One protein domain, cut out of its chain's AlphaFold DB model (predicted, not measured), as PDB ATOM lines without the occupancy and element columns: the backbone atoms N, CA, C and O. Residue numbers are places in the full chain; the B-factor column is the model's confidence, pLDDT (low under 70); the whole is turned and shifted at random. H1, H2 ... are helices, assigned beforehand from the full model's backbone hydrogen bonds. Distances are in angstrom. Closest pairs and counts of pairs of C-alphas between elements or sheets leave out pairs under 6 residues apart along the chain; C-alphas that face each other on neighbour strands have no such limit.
ATOM      1  N   GLU A 317       7.397  26.713  52.255       86.94
ATOM      2  CA  GLU A 317       6.726  27.238  51.064       86.94
ATOM      3  C   GLU A 317       7.709  27.348  49.901       86.94
ATOM      4  O   GLU A 317       7.409  26.821  48.836       86.94
ATOM      5  N   VAL A 318       8.911  27.896  50.125       84.06
ATOM      6  CA  VAL A 318       9.981  27.977  49.110       84.06
ATOM      7  C   VAL A 318      10.277  26.603  48.503       84.06
ATOM      8  O   VAL A 318      10.149  26.417  47.295       84.06
ATOM      9  N   LYS A 319      10.551  25.595  49.342       86.38
ATOM     10  CA  LYS A 319      10.797  24.215  48.880       86.38
ATOM     11  C   LYS A 319       9.603  23.608  48.144       86.38
ATOM     12  O   LYS A 319       9.772  22.786  47.247       86.38
ATOM     13  N   THR A 320       8.387  23.981  48.539       86.88
ATOM     14  CA  THR A 320       7.170  23.504  47.876       86.88
ATOM     15  C   THR A 320       7.030  24.129  46.489       86.88
ATOM     16  O   THR A 320       6.722  23.408  45.545       86.88
ATOM     17  N   PHE A 321       7.328  25.424  46.334       80.69
ATOM     18  CA  PHE A 321       7.363  26.078  45.023       80.69
ATOM     19  C   PHE A 321       8.366  25.401  44.086       80.69
ATOM     20  O   PHE A 321       7.992  25.018  42.979       80.69
ATOM     21  N   GLU A 322       9.597  25.171  44.547       82.62
ATOM     22  CA  GLU A 322      10.629  24.468  43.771       82.62
ATOM     23  C   GLU A 322      10.163  23.070  43.329       82.62
ATOM     24  O   GLU A 322      10.341  22.685  42.172       82.62
ATOM     25  N   ALA A 323       9.500  22.326  44.220       87.62
ATOM     26  CA  ALA A 323       8.967  21.002  43.911       87.62
ATOM     27  C   ALA A 323       7.817  21.037  42.887       87.62
ATOM     28  O   ALA A 323       7.717  20.139  42.043       87.62
ATOM     29  N   VAL A 324       6.942  22.048  42.932       86.44
ATOM     30  CA  VAL A 324       5.873  22.228  41.933       86.44
ATOM     31  C   VAL A 324       6.475  22.573  40.572       86.44
ATOM     32  O   VAL A 324       6.053  22.002  39.568       86.44
ATOM     33  N   VAL A 325       7.487  23.449  40.529       80.38
ATOM     34  CA  VAL A 325       8.207  23.792  39.291       80.38
ATOM     35  C   VAL A 325       8.879  22.556  38.694       80.38
ATOM     36  O   VAL A 325       8.690  22.281  37.514       80.38
ATOM     37  N   ALA A 326       9.605  21.773  39.496       83.88
ATOM     38  CA  ALA A 326      10.283  20.568  39.017       83.88
ATOM     39  C   ALA A 326       9.300  19.526  38.457       83.88
ATOM     40  O   ALA A 326       9.509  18.996  37.369       83.88
ATOM     41  N   TRP A 327       8.196  19.272  39.169       86.50
ATOM     42  CA  TRP A 327       7.130  18.381  38.697       86.50
ATOM     43  C   TRP A 327       6.475  18.887  37.406       86.50
ATOM     44  O   TRP A 327       6.177  18.100  36.513       86.50
ATOM     45  N   SER A 328       6.252  20.199  37.304       78.56
ATOM     46  CA  SER A 328       5.689  20.818  36.106       78.56
ATOM     47  C   SER A 328       6.598  20.639  34.895       78.56
ATOM     48  O   SER A 328       6.117  20.237  33.835       78.56
ATOM     49  N   LEU A 329       7.895  20.915  35.053       78.62
ATOM     50  CA  LEU A 329       8.875  20.761  33.983       78.62
ATOM     51  C   LEU A 329       8.899  19.316  33.488       78.62
ATOM     52  O   LEU A 329       8.689  19.102  32.298       78.62
ATOM     53  N   ASP A 330       8.997  18.344  34.400       82.50
ATOM     54  CA  ASP A 330       8.952  16.915  34.067       82.50
ATOM     55  C   ASP A 330       7.668  16.534  33.314       82.50
ATOM     56  O   ASP A 330       7.720  15.904  32.256       82.50
ATOM     57  N   LEU A 331       6.502  16.974  33.796       79.19
ATOM     58  CA  LEU A 331       5.241  16.746  33.093       79.19
ATOM     59  C   LEU A 331       5.288  17.348  31.684       79.19
ATOM     60  O   LEU A 331       4.913  16.691  30.716       79.19
ATOM     61  N   THR A 332       5.747  18.590  31.543       75.19
ATOM     62  CA  THR A 332       5.711  19.282  30.256       75.19
ATOM     63  C   THR A 332       6.744  18.787  29.259       75.19
ATOM     64  O   THR A 332       6.426  18.764  28.075       75.19
ATOM     65  N   ASP A 333       7.918  18.352  29.705       79.12
ATOM     66  CA  ASP A 333       8.962  17.800  28.841       79.12
ATOM     67  C   ASP A 333       8.526  16.440  28.290       79.12
ATOM     68  O   ASP A 333       8.577  16.205  27.081       79.12
ATOM     69  N   ASN A 334       7.978  15.578  29.153       77.00
ATOM     70  CA  ASN A 334       7.418  14.296  28.731       77.00
ATOM     71  C   ASN A 334       6.240  14.482  27.761       77.00
ATOM     72  O   ASN A 334       6.134  13.779  26.753       77.00
ATOM     73  N   LEU A 335       5.363  15.457  28.029       77.81
ATOM     74  CA  LEU A 335       4.263  15.780  27.119       77.81
ATOM     75  C   LEU A 335       4.755  16.395  25.810       77.81
ATOM     76  O   LEU A 335       4.188  16.086  24.770       77.81
ATOM     77  N   ALA A 336       5.792  17.233  25.828       78.06
ATOM     78  CA  ALA A 336       6.345  17.843  24.624       78.06
ATOM     79  C   ALA A 336       6.925  16.786  23.679       78.06
ATOM     80  O   ALA A 336       6.663  16.849  22.479       78.06
ATOM     81  N   ILE A 337       7.634  15.787  24.215       80.19
ATOM     82  CA  ILE A 337       8.118  14.636  23.437       80.19
ATOM     83  C   ILE A 337       6.933  13.892  22.816       80.19
ATOM     84  O   ILE A 337       6.900  13.679  21.607       80.19
ATOM     85  N   PHE A 338       5.910  13.577  23.615       78.19
ATOM     86  CA  PHE A 338       4.726  12.875  23.121       78.19
ATOM     87  C   PHE A 338       3.978  13.666  22.032       78.19
ATOM     88  O   PHE A 338       3.572  13.111  21.012       78.19
ATOM     89  N   VAL A 339       3.791  14.974  22.235       79.50
ATOM     90  CA  VAL A 339       3.145  15.875  21.270       79.50
ATOM     91  C   VAL A 339       3.977  15.987  19.996       79.50
ATOM     92  O   VAL A 339       3.403  16.019  18.908       79.50
ATOM     93  N   LYS A 340       5.311  16.015  20.100       82.31
ATOM     94  CA  LYS A 340       6.206  16.015  18.941       82.31
ATOM     95  C   LYS A 340       6.021  14.749  18.104       82.31
ATOM     96  O   LYS A 340       5.704  14.862  16.923       82.31
ATOM     97  N   ASP A 341       6.136  13.572  18.721       79.44
ATOM     98  CA  ASP A 341       5.954  12.285  18.037       79.44
ATOM     99  C   ASP A 341       4.582  12.211  17.351       79.44
ATOM    100  O   ASP A 341       4.435  11.674  16.250       79.44
ATOM    101  N   LEU A 342       3.560  12.796  17.980       76.12
ATOM    102  CA  LEU A 342       2.219  12.846  17.422       76.12
ATOM    103  C   LEU A 342       2.120  13.772  16.204       76.12
ATOM    104  O   LEU A 342       1.504  13.397  15.207       76.12
ATOM    105  N   LYS A 343       2.741  14.953  16.242       80.00
ATOM    106  CA  LYS A 343       2.805  15.848  15.077       80.00
ATOM    107  C   LYS A 343       3.524  15.187  13.896       80.00
ATOM    108  O   LYS A 343       3.074  15.334  12.756       80.00
ATOM    109  N   GLU A 344       4.581  14.416  14.153       78.94
ATOM    110  CA  GLU A 344       5.268  13.628  13.120       78.94
ATOM    111  C   GLU A 344       4.332  12.579  12.496       78.94
ATOM    112  O   GLU A 344       4.191  12.515  11.272       78.94
ATOM    113  N   GLN A 345       3.612  11.809  13.317       75.44
ATOM    114  CA  GLN A 345       2.661  10.801  12.833       75.44
ATOM    115  C   GLN A 345       1.489  11.410  12.057       75.44
ATOM    116  O   GLN A 345       1.128  10.896  10.998       75.44
ATOM    117  N   ILE A 346       0.918  12.520  12.542       77.38
ATOM    118  CA  ILE A 346      -0.134  13.267  11.836       77.38
ATOM    119  C   ILE A 346       0.362  13.666  10.445       77.38
ATOM    120  O   ILE A 346      -0.326  13.428   9.455       77.38
ATOM    121  N   THR A 347       1.579  14.205  10.356       76.25
ATOM    122  CA  THR A 347       2.176  14.623   9.082       76.25
ATOM    123  C   THR A 347       2.319  13.438   8.121       76.25
ATOM    124  O   THR A 347       1.864  13.516   6.978       76.25
ATOM    125  N   GLN A 348       2.867  12.309   8.588       73.88
ATOM    126  CA  GLN A 348       2.996  11.083   7.786       73.88
ATOM    127  C   GLN A 348       1.638  10.561   7.298       73.88
ATOM    128  O   GLN A 348       1.513  10.106   6.159       73.88
ATOM    129  N   GLN A 349       0.603  10.640   8.135       73.69
ATOM    130  CA  GLN A 349      -0.736  10.211   7.756       73.69
ATOM    131  C   GLN A 349      -1.402  11.139   6.744       73.69
ATOM    132  O   GLN A 349      -2.033  10.625   5.820       73.69
ATOM    133  N   CYS A 350      -1.267  12.462   6.883       73.44
ATOM    134  CA  CYS A 350      -1.805  13.429   5.916       73.44
ATOM    135  C   CYS A 350      -1.246  13.143   4.518       73.44
ATOM    136  O   CYS A 350      -1.976  13.032   3.535       73.44
ATOM    137  N   VAL A 351       0.062  12.913   4.464       69.88
ATOM    138  CA  VAL A 351       0.792  12.521   3.265       69.88
ATOM    139  C   VAL A 351       0.314  11.172   2.707       69.88
ATOM    140  O   VAL A 351      -0.000  11.072   1.522       69.88
ATOM    141  N   TYR A 352       0.225  10.125   3.538       69.06
ATOM    142  CA  TYR A 352      -0.216   8.797   3.094       69.06
ATOM    143  C   TYR A 352      -1.636   8.821   2.513       69.06
ATOM    144  O   TYR A 352      -1.878   8.234   1.455       69.06
ATOM    145  N   HIS A 353      -2.568   9.508   3.179       67.69
ATOM    146  CA  HIS A 353      -3.951   9.611   2.712       67.69
ATOM    147  C   HIS A 353      -4.049  10.396   1.406       67.69
ATOM    148  O   HIS A 353      -4.784   9.973   0.518       67.69
ATOM    149  N   PHE A 354      -3.269  11.467   1.243       67.50
ATOM    150  CA  PHE A 354      -3.201  12.193  -0.024       67.50
ATOM    151  C   PHE A 354      -2.795  11.280  -1.199       67.50
ATOM    152  O   PHE A 354      -3.374  11.368  -2.279       67.50
ATOM    153  N   VAL A 355      -1.840  10.364  -0.989       63.00
ATOM    154  CA  VAL A 355      -1.309   9.480  -2.046       63.00
ATOM    155  C   VAL A 355      -2.173   8.260  -2.320       63.00
ATOM    156  O   VAL A 355      -2.477   7.950  -3.471       63.00
ATOM    157  N   GLU A 356      -2.465   7.485  -1.278       63.28
ATOM    158  CA  GLU A 356      -2.986   6.126  -1.439       63.28
ATOM    159  C   GLU A 356      -4.504   6.066  -1.298       63.28
ATOM    160  O   GLU A 356      -5.122   5.127  -1.802       63.28
ATOM    161  N   LYS A 357      -5.109   7.047  -0.620       63.22
ATOM    162  CA  LYS A 357      -6.532   7.039  -0.278       63.22
ATOM    163  C   LYS A 357      -7.161   8.443  -0.268       63.22
ATOM    164  O   LYS A 357      -7.660   8.883   0.775       63.22
ATOM    165  N   PRO A 358      -7.158   9.153  -1.411       60.22
ATOM    166  CA  PRO A 358      -7.768  10.473  -1.494       60.22
ATOM    167  C   PRO A 358      -9.261  10.380  -1.142       60.22
ATOM    168  O   PRO A 358     -10.019   9.682  -1.813       60.22
ATOM    169  N   GLY A 359      -9.670  11.061  -0.067       56.56
ATOM    170  CA  GLY A 359     -11.059  11.091   0.408       56.56
ATOM    171  C   GLY A 359     -11.470  10.008   1.418       56.56
ATOM    172  O   GLY A 359     -12.658   9.903   1.691       56.56
ATOM    173  N   ASP A 360     -10.542   9.214   1.977       62.16
ATOM    174  CA  ASP A 360     -10.854   8.266   3.071       62.16
ATOM    175  C   ASP A 360     -10.885   8.978   4.446       62.16
ATOM    176  O   ASP A 360      -9.991   9.772   4.768       62.16
ATOM    177  N   ASP A 361     -11.908   8.678   5.254       59.56
ATOM    178  CA  ASP A 361     -12.177   9.215   6.604       59.56
ATOM    179  C   ASP A 361     -11.413   8.462   7.717       59.56
ATOM    180  O   ASP A 361     -11.546   8.762   8.907       59.56
ATOM    181  N   THR A 362     -10.549   7.493   7.380       60.00
ATOM    182  CA  THR A 362      -9.680   6.809   8.368       60.00
ATOM    183  C   THR A 362      -8.687   7.736   9.094       60.00
ATOM    184  O   THR A 362      -8.048   7.327  10.073       60.00
ATOM    185  N   ARG A 363      -8.577   8.996   8.658       61.53
ATOM    186  CA  ARG A 363      -7.768  10.069   9.265       61.53
ATOM    187  C   ARG A 363      -8.286  10.490  10.632       61.53
ATOM    188  O   ARG A 363      -7.534  10.470  11.608       61.53
ATOM    189  N   ASP A 364      -9.584  10.768  10.726       66.44
ATOM    190  CA  ASP A 364     -10.229  11.160  11.982       66.44
ATOM    191  C   ASP A 364     -10.174  10.031  13.011       66.44
ATOM    192  O   ASP A 364      -9.997  10.261  14.207       66.44
ATOM    193  N   GLN A 365     -10.231   8.782  12.544       71.25
ATOM    194  CA  GLN A 365     -10.106   7.608  13.408       71.25
ATOM    195  C   GLN A 365      -8.725   7.513  14.060       71.25
ATOM    196  O   GLN A 365      -8.630   7.149  15.236       71.25
ATOM    197  N   SER A 366      -7.671   7.865  13.318       67.94
ATOM    198  CA  SER A 366      -6.295   7.834  13.807       67.94
ATOM    199  C   SER A 366      -6.044   8.943  14.825       67.94
ATOM    200  O   SER A 366      -5.624   8.643  15.945       67.94
ATOM    201  N   LEU A 367      -6.389  10.198  14.502       74.00
ATOM    202  CA  LEU A 367      -6.275  11.309  15.454       74.00
ATOM    203  C   LEU A 367      -7.080  11.022  16.730       74.00
ATOM    204  O   LEU A 367      -6.539  11.114  17.831       74.00
ATOM    205  N   ALA A 368      -8.322  10.547  16.600       79.12
ATOM    206  CA  ALA A 368      -9.155  10.188  17.744       79.12
ATOM    207  C   ALA A 368      -8.566   9.033  18.576       79.12
ATOM    208  O   ALA A 368      -8.686   9.018  19.805       79.12
ATOM    209  N   GLN A 369      -7.929   8.037  17.949       78.50
ATOM    210  CA  GLN A 369      -7.241   6.959  18.665       78.50
ATOM    211  C   GLN A 369      -6.061   7.485  19.483       78.50
ATOM    212  O   GLN A 369      -5.901   7.085  20.641       78.50
ATOM    213  N   PHE A 370      -5.281   8.405  18.924       73.12
ATOM    214  CA  PHE A 370      -4.152   9.006  19.625       73.12
ATOM    215  C   PHE A 370      -4.586   9.967  20.722       73.12
ATOM    216  O   PHE A 370      -4.064   9.864  21.827       73.12
ATOM    217  N   GLN A 371      -5.597  10.806  20.492       80.38
ATOM    218  CA  GLN A 371      -6.195  11.639  21.541       80.38
ATOM    219  C   GLN A 371      -6.681  10.780  22.720       80.38
ATOM    220  O   GLN A 371      -6.430  11.110  23.879       80.38
ATOM    221  N   ARG A 372      -7.306   9.618  22.463       83.88
ATOM    222  CA  ARG A 372      -7.648   8.650  23.526       83.88
ATOM    223  C   ARG A 372      -6.406   8.124  24.252       83.88
ATOM    224  O   ARG A 372      -6.424   8.014  25.480       83.88
ATOM    225  N   GLY A 373      -5.342   7.804  23.514       81.44
ATOM    226  CA  GLY A 373      -4.051   7.380  24.063       81.44
ATOM    227  C   GLY A 373      -3.415   8.444  24.960       81.44
ATOM    228  O   GLY A 373      -3.070   8.146  26.101       81.44
ATOM    229  N   PHE A 374      -3.361   9.689  24.488       80.94
ATOM    230  CA  PHE A 374      -2.887  10.857  25.226       80.94
ATOM    231  C   PHE A 374      -3.684  11.068  26.511       80.94
ATOM    232  O   PHE A 374      -3.104  11.109  27.594       80.94
ATOM    233  N   LYS A 375      -5.022  11.100  26.425       83.38
ATOM    234  CA  LYS A 375      -5.887  11.253  27.603       83.38
ATOM    235  C   LYS A 375      -5.655  10.133  28.621       83.38
ATOM    236  O   LYS A 375      -5.670  10.379  29.824       83.38
ATOM    237  N   LYS A 376      -5.409   8.897  28.170       84.50
ATOM    238  CA  LYS A 376      -5.061   7.771  29.052       84.50
ATOM    239  C   LYS A 376      -3.677   7.943  29.688       84.50
ATOM    240  O   LYS A 376      -3.550   7.734  30.893       84.50
ATOM    241  N   TYR A 377      -2.672   8.330  28.906       80.00
ATOM    242  CA  TYR A 377      -1.307   8.573  29.378       80.00
ATOM    243  C   TYR A 377      -1.268   9.710  30.407       80.00
ATOM    244  O   TYR A 377      -0.810   9.509  31.529       80.00
ATOM    245  N   PHE A 378      -1.867  10.859  30.098       82.44
ATOM    246  CA  PHE A 378      -1.948  11.994  31.016       82.44
ATOM    247  C   PHE A 378      -2.703  11.654  32.310       82.44
ATOM    248  O   PHE A 378      -2.320  12.085  33.399       82.44
ATOM    249  N   LYS A 379      -3.757  10.829  32.234       82.56
ATOM    250  CA  LYS A 379      -4.458  10.320  33.427       82.56
ATOM    251  C   LYS A 379      -3.578   9.428  34.305       82.56
ATOM    252  O   LYS A 379      -3.804   9.402  35.511       82.56
ATOM    253  N   SER A 380      -2.595   8.735  33.725       82.00
ATOM    254  CA  SER A 380      -1.650   7.889  34.466       82.00
ATOM    255  C   SER A 380      -0.555   8.671  35.196       82.00
ATOM    256  O   SER A 380       0.050   8.133  36.121       82.00
ATOM    257  N   PHE A 381      -0.326   9.936  34.824       79.69
ATOM    258  CA  PHE A 381       0.659  10.786  35.486       79.69
ATOM    259  C   PHE A 381       0.271  11.052  36.942       79.69
ATOM    260  O   PHE A 381      -0.903  11.277  37.264       79.69
ATOM    261  N   ALA A 382       1.276  11.047  37.820       83.44
ATOM    262  CA  ALA A 382       1.083  11.345  39.228       83.44
ATOM    263  C   ALA A 382       0.479  12.749  39.396       83.44
ATOM    264  O   ALA A 382       0.941  13.714  38.788       83.44
ATOM    265  N   ASN A 383      -0.536  12.854  40.257       86.94
ATOM    266  CA  ASN A 383      -1.202  14.108  40.608       86.94
ATOM    267  C   ASN A 383      -0.926  14.468  42.082       86.94
ATOM    268  O   ASN A 383      -1.851  14.437  42.897       86.94
ATOM    269  N   PRO A 384       0.337  14.749  42.461       89.94
ATOM    270  CA  PRO A 384       0.712  14.982  43.858       89.94
ATOM    271  C   PRO A 384       0.093  16.261  44.439       89.94
ATOM    272  O   PRO A 384      -0.026  16.386  45.655       89.94
ATOM    273  N   TYR A 385      -0.338  17.189  43.578       90.62
ATOM    274  CA  TYR A 385      -0.905  18.483  43.961       90.62
ATOM    275  C   TYR A 385      -2.430  18.547  43.826       90.62
ATOM    276  O   TYR A 385      -3.002  19.633  43.823       90.62
ATOM    277  N   ASN A 386      -3.101  17.392  43.745       89.56
ATOM    278  CA  ASN A 386      -4.562  17.274  43.803       89.56
ATOM    279  C   ASN A 386      -5.312  18.161  42.796       89.56
ATOM    280  O   ASN A 386      -6.352  18.736  43.111       89.56
ATOM    281  N   LEU A 387      -4.794  18.271  41.573       87.50
ATOM    282  CA  LEU A 387      -5.477  18.976  40.495       87.50
ATOM    283  C   LEU A 387      -6.864  18.372  40.250       87.50
ATOM    284  O   LEU A 387      -6.983  17.147  40.115       87.50
ATOM    285  N   ASN A 388      -7.887  19.225  40.156       83.88
ATOM    286  CA  ASN A 388      -9.249  18.822  39.804       83.88
ATOM    287  C   ASN A 388      -9.260  18.157  38.412       83.88
ATOM    288  O   ASN A 388      -8.548  18.566  37.493       83.88
ATOM    289  N   ASN A 389     -10.096  17.129  38.252       83.50
ATOM    290  CA  ASN A 389     -10.351  16.470  36.976       83.50
ATOM    291  C   ASN A 389     -10.819  17.441  35.885       83.50
ATOM    292  O   ASN A 389     -10.436  17.244  34.740       83.50
ATOM    293  N   GLU A 390     -11.597  18.474  36.210       83.00
ATOM    294  CA  GLU A 390     -12.036  19.481  35.230       83.00
ATOM    295  C   GLU A 390     -10.850  20.253  34.651       83.00
ATOM    296  O   GLU A 390     -10.678  20.264  33.438       83.00
ATOM    297  N   VAL A 391      -9.965  20.781  35.503       82.94
ATOM    298  CA  VAL A 391      -8.724  21.469  35.093       82.94
ATOM    299  C   VAL A 391      -7.848  20.553  34.238       82.94
ATOM    300  O   VAL A 391      -7.327  20.946  33.194       82.94
ATOM    301  N   ARG A 392      -7.696  19.295  34.668       84.31
ATOM    302  CA  ARG A 392      -6.939  18.283  33.924       84.31
ATOM    303  C   ARG A 392      -7.562  18.001  32.559       84.31
ATOM    304  O   ARG A 392      -6.828  17.878  31.584       84.31
ATOM    305  N   ASN A 393      -8.887  17.889  32.486       83.31
ATOM    306  CA  ASN A 393      -9.614  17.676  31.238       83.31
ATOM    307  C   ASN A 393      -9.485  18.883  30.312       83.31
ATOM    308  O   ASN A 393      -9.129  18.688  29.159       83.31
ATOM    309  N   GLN A 394      -9.650  20.099  30.832       82.31
ATOM    310  CA  GLN A 394      -9.492  21.328  30.063       82.31
ATOM    311  C   GLN A 394      -8.094  21.420  29.445       82.31
ATOM    312  O   GLN A 394      -7.976  21.654  28.250       82.31
ATOM    313  N   TYR A 395      -7.039  21.150  30.221       83.44
ATOM    314  CA  TYR A 395      -5.679  21.102  29.683       83.44
ATOM    315  C   TYR A 395      -5.537  20.058  28.568       83.44
ATOM    316  O   TYR A 395      -4.945  20.335  27.525       83.44
ATOM    317  N   MET A 396      -6.090  18.856  28.767       83.88
ATOM    318  CA  MET A 396      -6.061  17.820  27.736       83.88
ATOM    319  C   MET A 396      -6.809  18.249  26.474       83.88
ATOM    320  O   MET A 396      -6.336  17.969  25.378       83.88
ATOM    321  N   ASP A 397      -7.958  18.901  26.621       83.88
ATOM    322  CA  ASP A 397      -8.785  19.350  25.508       83.88
ATOM    323  C   ASP A 397      -8.106  20.494  24.742       83.88
ATOM    324  O   ASP A 397      -8.109  20.457  23.516       83.88
ATOM    325  N   THR A 398      -7.414  21.419  25.422       83.81
ATOM    326  CA  THR A 398      -6.560  22.433  24.773       83.81
ATOM    327  C   THR A 398      -5.477  21.782  23.916       83.81
ATOM    328  O   THR A 398      -5.388  22.067  22.727       83.81
ATOM    329  N   VAL A 399      -4.700  20.845  24.476       82.38
ATOM    330  CA  VAL A 399      -3.649  20.147  23.712       82.38
ATOM    331  C   VAL A 399      -4.242  19.364  22.535       82.38
ATOM    332  O   VAL A 399      -3.657  19.330  21.456       82.38
ATOM    333  N   CYS A 400      -5.406  18.731  22.721       84.25
ATOM    334  CA  CYS A 400      -6.090  18.009  21.645       84.25
ATOM    335  C   CYS A 400      -6.569  18.952  20.531       84.25
ATOM    336  O   CYS A 400      -6.406  18.601  19.365       84.25
ATOM    337  N   GLY A 401      -7.097  20.129  20.876       86.00
ATOM    338  CA  GLY A 401      -7.494  21.159  19.916       86.00
ATOM    339  C   GLY A 401      -6.305  21.725  19.136       86.00
ATOM    340  O   GLY A 401      -6.384  21.862  17.918       86.00
ATOM    341  N   ASP A 402      -5.163  21.955  19.791       85.06
ATOM    342  CA  ASP A 402      -3.929  22.388  19.114       85.06
ATOM    343  C   ASP A 402      -3.435  21.349  18.093       85.06
ATOM    344  O   ASP A 402      -2.893  21.691  17.040       85.06
ATOM    345  N   LEU A 403      -3.611  20.061  18.398       83.00
ATOM    346  CA  LEU A 403      -3.268  18.963  17.495       83.00
ATOM    347  C   LEU A 403      -4.233  18.861  16.307       83.00
ATOM    348  O   LEU A 403      -3.785  18.563  15.200       83.00
ATOM    349  N   GLU A 404      -5.526  19.116  16.522       85.31
ATOM    350  CA  GLU A 404      -6.531  19.215  15.454       85.31
ATOM    351  C   GLU A 404      -6.207  20.377  14.512       85.31
ATOM    352  O   GLU A 404      -6.066  20.165  13.309       85.31
ATOM    353  N   ALA A 405      -5.962  21.571  15.057       86.06
ATOM    354  CA  ALA A 405      -5.570  22.736  14.270       86.06
ATOM    355  C   ALA A 405      -4.266  22.495  13.490       86.06
ATOM    356  O   ALA A 405      -4.161  22.849  12.316       86.06
ATOM    357  N   PHE A 406      -3.275  21.845  14.115       84.25
ATOM    358  CA  PHE A 406      -2.035  21.467  13.436       84.25
ATOM    359  C   PHE A 406      -2.284  20.485  12.287       84.25
ATOM    360  O   PHE A 406      -1.698  20.651  11.219       84.25
ATOM    361  N   ARG A 407      -3.135  19.467  12.480       82.94
ATOM    362  CA  ARG A 407      -3.514  18.540  11.405       82.94
ATOM    363  C   ARG A 407      -4.105  19.310  10.230       82.94
ATOM    364  O   ARG A 407      -3.636  19.111   9.115       82.94
ATOM    365  N   ASP A 408      -5.085  20.170  10.479       83.75
ATOM    366  CA  ASP A 408      -5.784  20.911   9.422       83.75
ATOM    367  C   ASP A 408      -4.800  21.791   8.634       83.75
ATOM    368  O   ASP A 408      -4.755  21.753   7.404       83.75
ATOM    369  N   GLU A 409      -3.904  22.489   9.339       83.06
ATOM    370  CA  GLU A 409      -2.831  23.268   8.716       83.06
ATOM    371  C   GLU A 409      -1.888  22.388   7.870       83.06
ATOM    372  O   GLU A 409      -1.456  22.782   6.778       83.06
ATOM    373  N   ARG A 410      -1.549  21.185   8.357       78.81
ATOM    374  CA  ARG A 410      -0.707  20.238   7.614       78.81
ATOM    375  C   ARG A 410      -1.419  19.684   6.387       78.81
ATOM    376  O   ARG A 410      -0.772  19.554   5.350       78.81
ATOM    377  N   GLU A 411      -2.710  19.380   6.463       76.00
ATOM    378  CA  GLU A 411      -3.488  18.946   5.302       76.00
ATOM    379  C   GLU A 411      -3.508  20.028   4.221       76.00
ATOM    380  O   GLU A 411      -3.192  19.748   3.064       76.00
ATOM    381  N   ASP A 412      -3.771  21.278   4.597       79.00
ATOM    382  CA  ASP A 412      -3.724  22.416   3.678       79.00
ATOM    383  C   ASP A 412      -2.338  22.605   3.051       79.00
ATOM    384  O   ASP A 412      -2.210  22.957   1.873       79.00
ATOM    385  N   PHE A 413      -1.269  22.376   3.813       76.50
ATOM    386  CA  PHE A 413       0.092  22.389   3.284       76.50
ATOM    387  C   PHE A 413       0.319  21.269   2.259       76.50
ATOM    388  O   PHE A 413       0.751  21.546   1.138       76.50
ATOM    389  N   VAL A 414      -0.006  20.023   2.615       71.88
ATOM    390  CA  VAL A 414       0.152  18.849   1.743       71.88
ATOM    391  C   VAL A 414      -0.657  19.029   0.457       71.88
ATOM    392  O   VAL A 414      -0.113  18.855  -0.631       71.88
ATOM    393  N   ASN A 415      -1.912  19.472   0.554       72.25
ATOM    394  CA  ASN A 415      -2.770  19.739  -0.600       72.25
ATOM    395  C   ASN A 415      -2.204  20.838  -1.509       72.25
ATOM    396  O   ASN A 415      -2.226  20.690  -2.728       72.25
ATOM    397  N   ARG A 416      -1.656  21.927  -0.952       72.56
ATOM    398  CA  ARG A 416      -1.054  23.005  -1.757       72.56
ATOM    399  C   ARG A 416       0.226  22.571  -2.464       72.56
ATOM    400  O   ARG A 416       0.381  22.868  -3.647       72.56
ATOM    401  N   VAL A 417       1.127  21.881  -1.763       68.38
ATOM    402  CA  VAL A 417       2.462  21.510  -2.272       68.38
ATOM    403  C   VAL A 417       2.411  20.269  -3.163       68.38
ATOM    404  O   VAL A 417       2.994  20.254  -4.246       68.38
ATOM    405  N   LEU A 418       1.701  19.221  -2.742       62.97
ATOM    406  CA  LEU A 418       1.574  17.996  -3.531       62.97
ATOM    407  C   LEU A 418       0.473  18.099  -4.584       62.97
ATOM    408  O   LEU A 418       0.629  17.528  -5.658       62.97
ATOM    409  N   GLY A 419      -0.607  18.846  -4.338       59.31
ATOM    410  CA  GLY A 419      -1.659  19.064  -5.338       59.31
ATOM    411  C   GLY A 419      -1.141  19.755  -6.596       59.31
ATOM    412  O   GLY A 419      -1.510  19.357  -7.697       59.31
ATOM    413  N   THR A 420      -0.210  20.705  -6.456       55.69
ATOM    414  CA  THR A 420       0.472  21.344  -7.594       55.69
ATOM    415  C   THR A 420       1.435  20.395  -8.322       55.69
ATOM    416  O   THR A 420       1.447  20.400  -9.557       55.69
ATOM    417  N   LYS A 421       2.173  19.522  -7.610       49.97
ATOM    418  CA  LYS A 421       3.046  18.494  -8.227       49.97
ATOM    419  C   LYS A 421       2.277  17.329  -8.885       49.97
ATOM    420  O   LYS A 421       2.733  16.781  -9.886       49.97
ATOM    421  N   VAL A 422       1.099  16.951  -8.383       47.38
ATOM    422  CA  VAL A 422       0.246  15.904  -8.990       47.38
ATOM    423  C   VAL A 422      -0.467  16.402 -10.254       47.38
ATOM    424  O   VAL A 422      -0.768  15.610 -11.137       47.38
ATOM    425  N   THR A 423      -0.690  17.709 -10.417       45.94
ATOM    426  CA  THR A 423      -1.128  18.255 -11.715       45.94
ATOM    427  C   THR A 423      -0.039  18.225 -12.793       45.94
ATOM    428  O   THR A 423      -0.372  18.132 -13.973       45.94
ATOM    429  N   THR A 424       1.247  18.278 -12.424       43.19
ATOM    430  CA  THR A 424       2.381  18.210 -13.369       43.19
ATOM    431  C   THR A 424       2.830  16.778 -13.666       43.19
ATOM    432  O   THR A 424       3.177  16.468 -14.807       43.19
ATOM    433  N   LEU A 425       2.760  15.869 -12.692       43.84
ATOM    434  CA  LEU A 425       2.899  14.428 -12.906       43.84
ATOM    435  C   LEU A 425       1.539  13.876 -13.338       43.84
ATOM    436  O   LEU A 425       0.667  13.698 -12.507       43.84
ATOM    437  N   ASN A 426       1.320  13.597 -14.620       43.12
ATOM    438  CA  ASN A 426       0.051  13.064 -15.138       43.12
ATOM    439  C   ASN A 426      -0.243  11.641 -14.584       43.12
ATOM    440  O   ASN A 426      -0.114  10.645 -15.293       43.12
ATOM    441  N   VAL A 427      -0.604  11.511 -13.300       46.34
ATOM    442  CA  VAL A 427      -0.923  10.245 -12.619       46.34
ATOM    443  C   VAL A 427      -2.369   9.859 -12.940       46.34
ATOM    444  O   VAL A 427      -3.222   9.772 -12.064       46.34
ATOM    445  N   LYS A 428      -2.676   9.650 -14.223       42.06
ATOM    446  CA  LYS A 428      -3.977   9.100 -14.639       42.06
ATOM    447  C   LYS A 428      -4.026   7.570 -14.605       42.06
ATOM    448  O   LYS A 428      -5.112   7.019 -14.479       42.06
ATOM    449  N   ASP A 429      -2.875   6.891 -14.592       44.12
ATOM    450  CA  ASP A 429      -2.833   5.438 -14.836       44.12
ATOM    451  C   ASP A 429      -2.462   4.564 -13.625       44.12
ATOM    452  O   ASP A 429      -2.274   3.359 -13.771       44.12
ATOM    453  N   GLY A 430      -2.351   5.123 -12.411       47.00
ATOM    454  CA  GLY A 430      -2.260   4.325 -11.173       47.00
ATOM    455  C   GLY A 430      -1.116   3.296 -11.100       47.00
ATOM    456  O   GLY A 430      -1.172   2.381 -10.275       47.00
ATOM    457  N   SER A 431      -0.083   3.406 -11.947       52.94
ATOM    458  CA  SER A 431       0.973   2.394 -12.031       52.94
ATOM    459  C   SER A 431       1.821   2.367 -10.756       52.94
ATOM    460  O   SER A 431       2.147   3.397 -10.159       52.94
ATOM    461  N   SER A 432       2.251   1.174 -10.344       50.53
ATOM    462  CA  SER A 432       3.068   0.958  -9.141       50.53
ATOM    463  C   SER A 432       4.420   1.692  -9.181       50.53
ATOM    464  O   SER A 432       5.097   1.806  -8.161       50.53
ATOM    465  N   ALA A 433       4.860   2.152 -10.356       49.59
ATOM    466  CA  ALA A 433       6.055   2.975 -10.529       49.59
ATOM    467  C   ALA A 433       5.777   4.459 -10.241       49.59
ATOM    468  O   ALA A 433       6.553   5.077  -9.517       49.59
ATOM    469  N   ALA A 434       4.646   4.999 -10.711       50.50
ATOM    470  CA  ALA A 434       4.220   6.368 -10.410       50.50
ATOM    471  C   ALA A 434       3.940   6.555  -8.910       50.50
ATOM    472  O   ALA A 434       4.394   7.528  -8.316       50.50
ATOM    473  N   LYS A 435       3.301   5.565  -8.267       51.38
ATOM    474  CA  LYS A 435       3.109   5.547  -6.804       51.38
ATOM    475  C   LYS A 435       4.430   5.531  -6.024       51.38
ATOM    476  O   LYS A 435       4.554   6.210  -5.012       51.38
ATOM    477  N   ARG A 436       5.442   4.788  -6.499       56.25
ATOM    478  CA  ARG A 436       6.781   4.744  -5.876       56.25
ATOM    479  C   ARG A 436       7.570   6.040  -6.063       56.25
ATOM    480  O   ARG A 436       8.237   6.459  -5.126       56.25
ATOM    481  N   ALA A 437       7.487   6.665  -7.236       55.59
ATOM    482  CA  ALA A 437       8.110   7.963  -7.487       55.59
ATOM    483  C   ALA A 437       7.492   9.051  -6.594       55.59
ATOM    484  O   ALA A 437       8.221   9.730  -5.880       55.59
ATOM    485  N   LEU A 438       6.155   9.105  -6.529       53.97
ATOM    486  CA  LEU A 438       5.431  10.027  -5.656       53.97
ATOM    487  C   LEU A 438       5.781   9.807  -4.176       53.97
ATOM    488  O   LEU A 438       6.019  10.775  -3.468       53.97
ATOM    489  N   LYS A 439       5.892   8.547  -3.726       56.19
ATOM    490  CA  LYS A 439       6.334   8.211  -2.364       56.19
ATOM    491  C   LYS A 439       7.757   8.703  -2.061       56.19
ATOM    492  O   LYS A 439       7.976   9.286  -1.009       56.19
ATOM    493  N   ASN A 440       8.704   8.526  -2.983       60.69
ATOM    494  CA  ASN A 440      10.076   9.011  -2.799       60.69
ATOM    495  C   ASN A 440      10.160  10.546  -2.784       60.69
ATOM    496  O   ASN A 440      10.966  11.108  -2.048       60.69
ATOM    497  N   ASP A 441       9.363  11.238  -3.599       58.19
ATOM    498  CA  ASP A 441       9.331  12.707  -3.602       58.19
ATOM    499  C   ASP A 441       8.637  13.263  -2.359       58.19
ATOM    500  O   ASP A 441       8.996  14.323  -1.857       58.19
ATOM    501  N   ILE A 442       7.705  12.502  -1.804       56.03
ATOM    502  CA  ILE A 442       7.088  12.754  -0.511       56.03
ATOM    503  C   ILE A 442       8.064  12.600   0.646       56.03
ATOM    504  O   ILE A 442       8.079  13.466   1.516       56.03
ATOM    505  N   ASP A 443       8.885  11.549   0.646       59.34
ATOM    506  CA  ASP A 443       9.912  11.358   1.672       59.34
ATOM    507  C   ASP A 443      10.898  12.543   1.636       59.34
ATOM    508  O   ASP A 443      11.224  13.113   2.673       59.34
ATOM    509  N   LYS A 444      11.252  13.035   0.437       62.66
ATOM    510  CA  LYS A 444      12.048  14.268   0.282       62.66
ATOM    511  C   LYS A 444      11.321  15.528   0.758       62.66
ATOM    512  O   LYS A 444      11.952  16.400   1.341       62.66
ATOM    513  N   ILE A 445      10.019  15.668   0.503       57.41
ATOM    514  CA  ILE A 445       9.228  16.823   0.973       57.41
ATOM    515  C   ILE A 445       9.100  16.804   2.498       57.41
ATOM    516  O   ILE A 445       9.175  17.856   3.132       57.41
ATOM    517  N   TYR A 446       8.966  15.617   3.088       54.78
ATOM    518  CA  TYR A 446       9.006  15.414   4.530       54.78
ATOM    519  C   TYR A 446      10.375  15.801   5.110       54.78
ATOM    520  O   TYR A 446      10.433  16.537   6.097       54.78
ATOM    521  N   ASP A 447      11.469  15.405   4.455       58.47
ATOM    522  CA  ASP A 447      12.827  15.802   4.842       58.47
ATOM    523  C   ASP A 447      13.038  17.324   4.729       58.47
ATOM    524  O   ASP A 447      13.569  17.946   5.649       58.47
ATOM    525  N   ILE A 448      12.559  17.960   3.653       54.72
ATOM    526  CA  ILE A 448      12.612  19.422   3.464       54.72
ATOM    527  C   ILE A 448      11.804  20.146   4.550       54.72
ATOM    528  O   ILE A 448      12.274  21.135   5.113       54.72
ATOM    529  N   TYR A 449      10.612  19.652   4.890       52.66
ATOM    530  CA  TYR A 449       9.798  20.206   5.974       52.66
ATOM    531  C   TYR A 449      10.528  20.142   7.322       52.66
ATOM    532  O   TYR A 449      10.569  21.139   8.048       52.66
ATOM    533  N   LYS A 450      11.155  19.001   7.628       53.12
ATOM    534  CA  LYS A 450      11.941  18.813   8.851       53.12
ATOM    535  C   LYS A 450      13.091  19.818   8.944       53.12
ATOM    536  O   LYS A 450      13.337  20.383  10.008       53.12
ATOM    537  N   ILE A 451      13.745  20.103   7.819       51.84
ATOM    538  CA  ILE A 451      14.825  21.093   7.731       51.84
ATOM    539  C   ILE A 451      14.303  22.521   7.961       51.84
ATOM    540  O   ILE A 451      14.894  23.265   8.741       51.84
ATOM    541  N   ILE A 452      13.190  22.904   7.325       45.84
ATOM    542  CA  ILE A 452      12.650  24.276   7.386       45.84
ATOM    543  C   ILE A 452      12.045  24.603   8.759       45.84
ATOM    544  O   ILE A 452      12.228  25.712   9.257       45.84
ATOM    545  N   HIS A 453      11.322  23.664   9.376       44.81
ATOM    546  CA  HIS A 453      10.509  23.953  10.563       44.81
ATOM    547  C   HIS A 453      11.096  23.461  11.890       44.81
ATOM    548  O   HIS A 453      10.778  24.051  12.921       44.81
ATOM    549  N   GLU A 454      11.960  22.440  11.906       48.38
ATOM    550  CA  GLU A 454      12.592  21.962  13.152       48.38
ATOM    551  C   GLU A 454      13.979  22.574  13.411       48.38
ATOM    552  O   GLU A 454      14.626  22.241  14.403       48.38
ATOM    553  N   GLY A 455      14.448  23.484  12.547       37.47
ATOM    554  CA  GLY A 455      15.696  24.223  12.761       37.47
ATOM    555  C   GLY A 455      16.965  23.366  12.676       37.47
ATOM    556  O   GLY A 455      17.985  23.720  13.269       37.47
TER     557      GLY A 455
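What this domain is: This is residues 317 to 455 of the 467 residues of the protein "SET domain-containing protein" of Mollisia scopiformis (UniProt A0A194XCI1). Three helices, H1, H2 and H3, make a slender up-and-down bundle in which the two long ones, H1 and H3, run the same way and shorter H2 runs back between them in the chain. H4 folds back from the far end of H3 onto the last part of H1, while residues 317 to 323 of H1 stick out at the other end. The printed part has 139 residues with four named helices, H1 to H4 in order, and no named strand; the class is all helix. The whole is a loose rod with a radius of gyration of the C-alphas of 19.6 A, spanning 69 by 31 by 21 A.

Where its parts are: H1, residues 317 to 356, begins at C-alpha 317 (6.726, 27.238, 51.064) and is 57.4 A long. H2, residues 362 to 380, is 27.3 A long. H3, residues 389 to 424, is 52.0 A long and ends at C-alpha 424 (2.381, 18.210, -13.369). H4, residues 432 to 453, is 31.2 A long and ends at C-alpha 453 (10.509, 23.953, 10.563).

How they stand to each other: H1 is the hub. Its residues 342 to 353 touch H2 in a helical hairpin, opposite ways at a shallow tilt of 16 degrees; the closest C-alphas, of Gln 349 and Arg 363, are 7.2 A apart. H1 touches H3 with residues 343 to 354 alone, the same way at a shallow tilt of 31 degrees, closest at the C-alphas of Cys 350 and Glu 411, 5.8 A. H1 touches H4, opposite ways at a shallow tilt of 28 degrees, closest at the C-alphas of Val 351 and Ile 442, 7.3 A. H2 and H3 form a hairpin at 29 degrees, closest at the C-alphas of Gln 371 and Cys 400, 6.4 A. H3 and H4 are near each other, and H2 and H4 are apart. Every O i to N i+4 pair is within hydrogen-bond range in H1, H2 and H4, and 29 of 32 in H3.

The domain as a whole: The C-alphas farthest apart, of Glu 317 and Asp 429, are 70.1 A apart. The printed part has no cut and no long link. Mean pLDDT of the printed part is 71.2; residues 351 to 364, 366 and 417 to 455 are under 70.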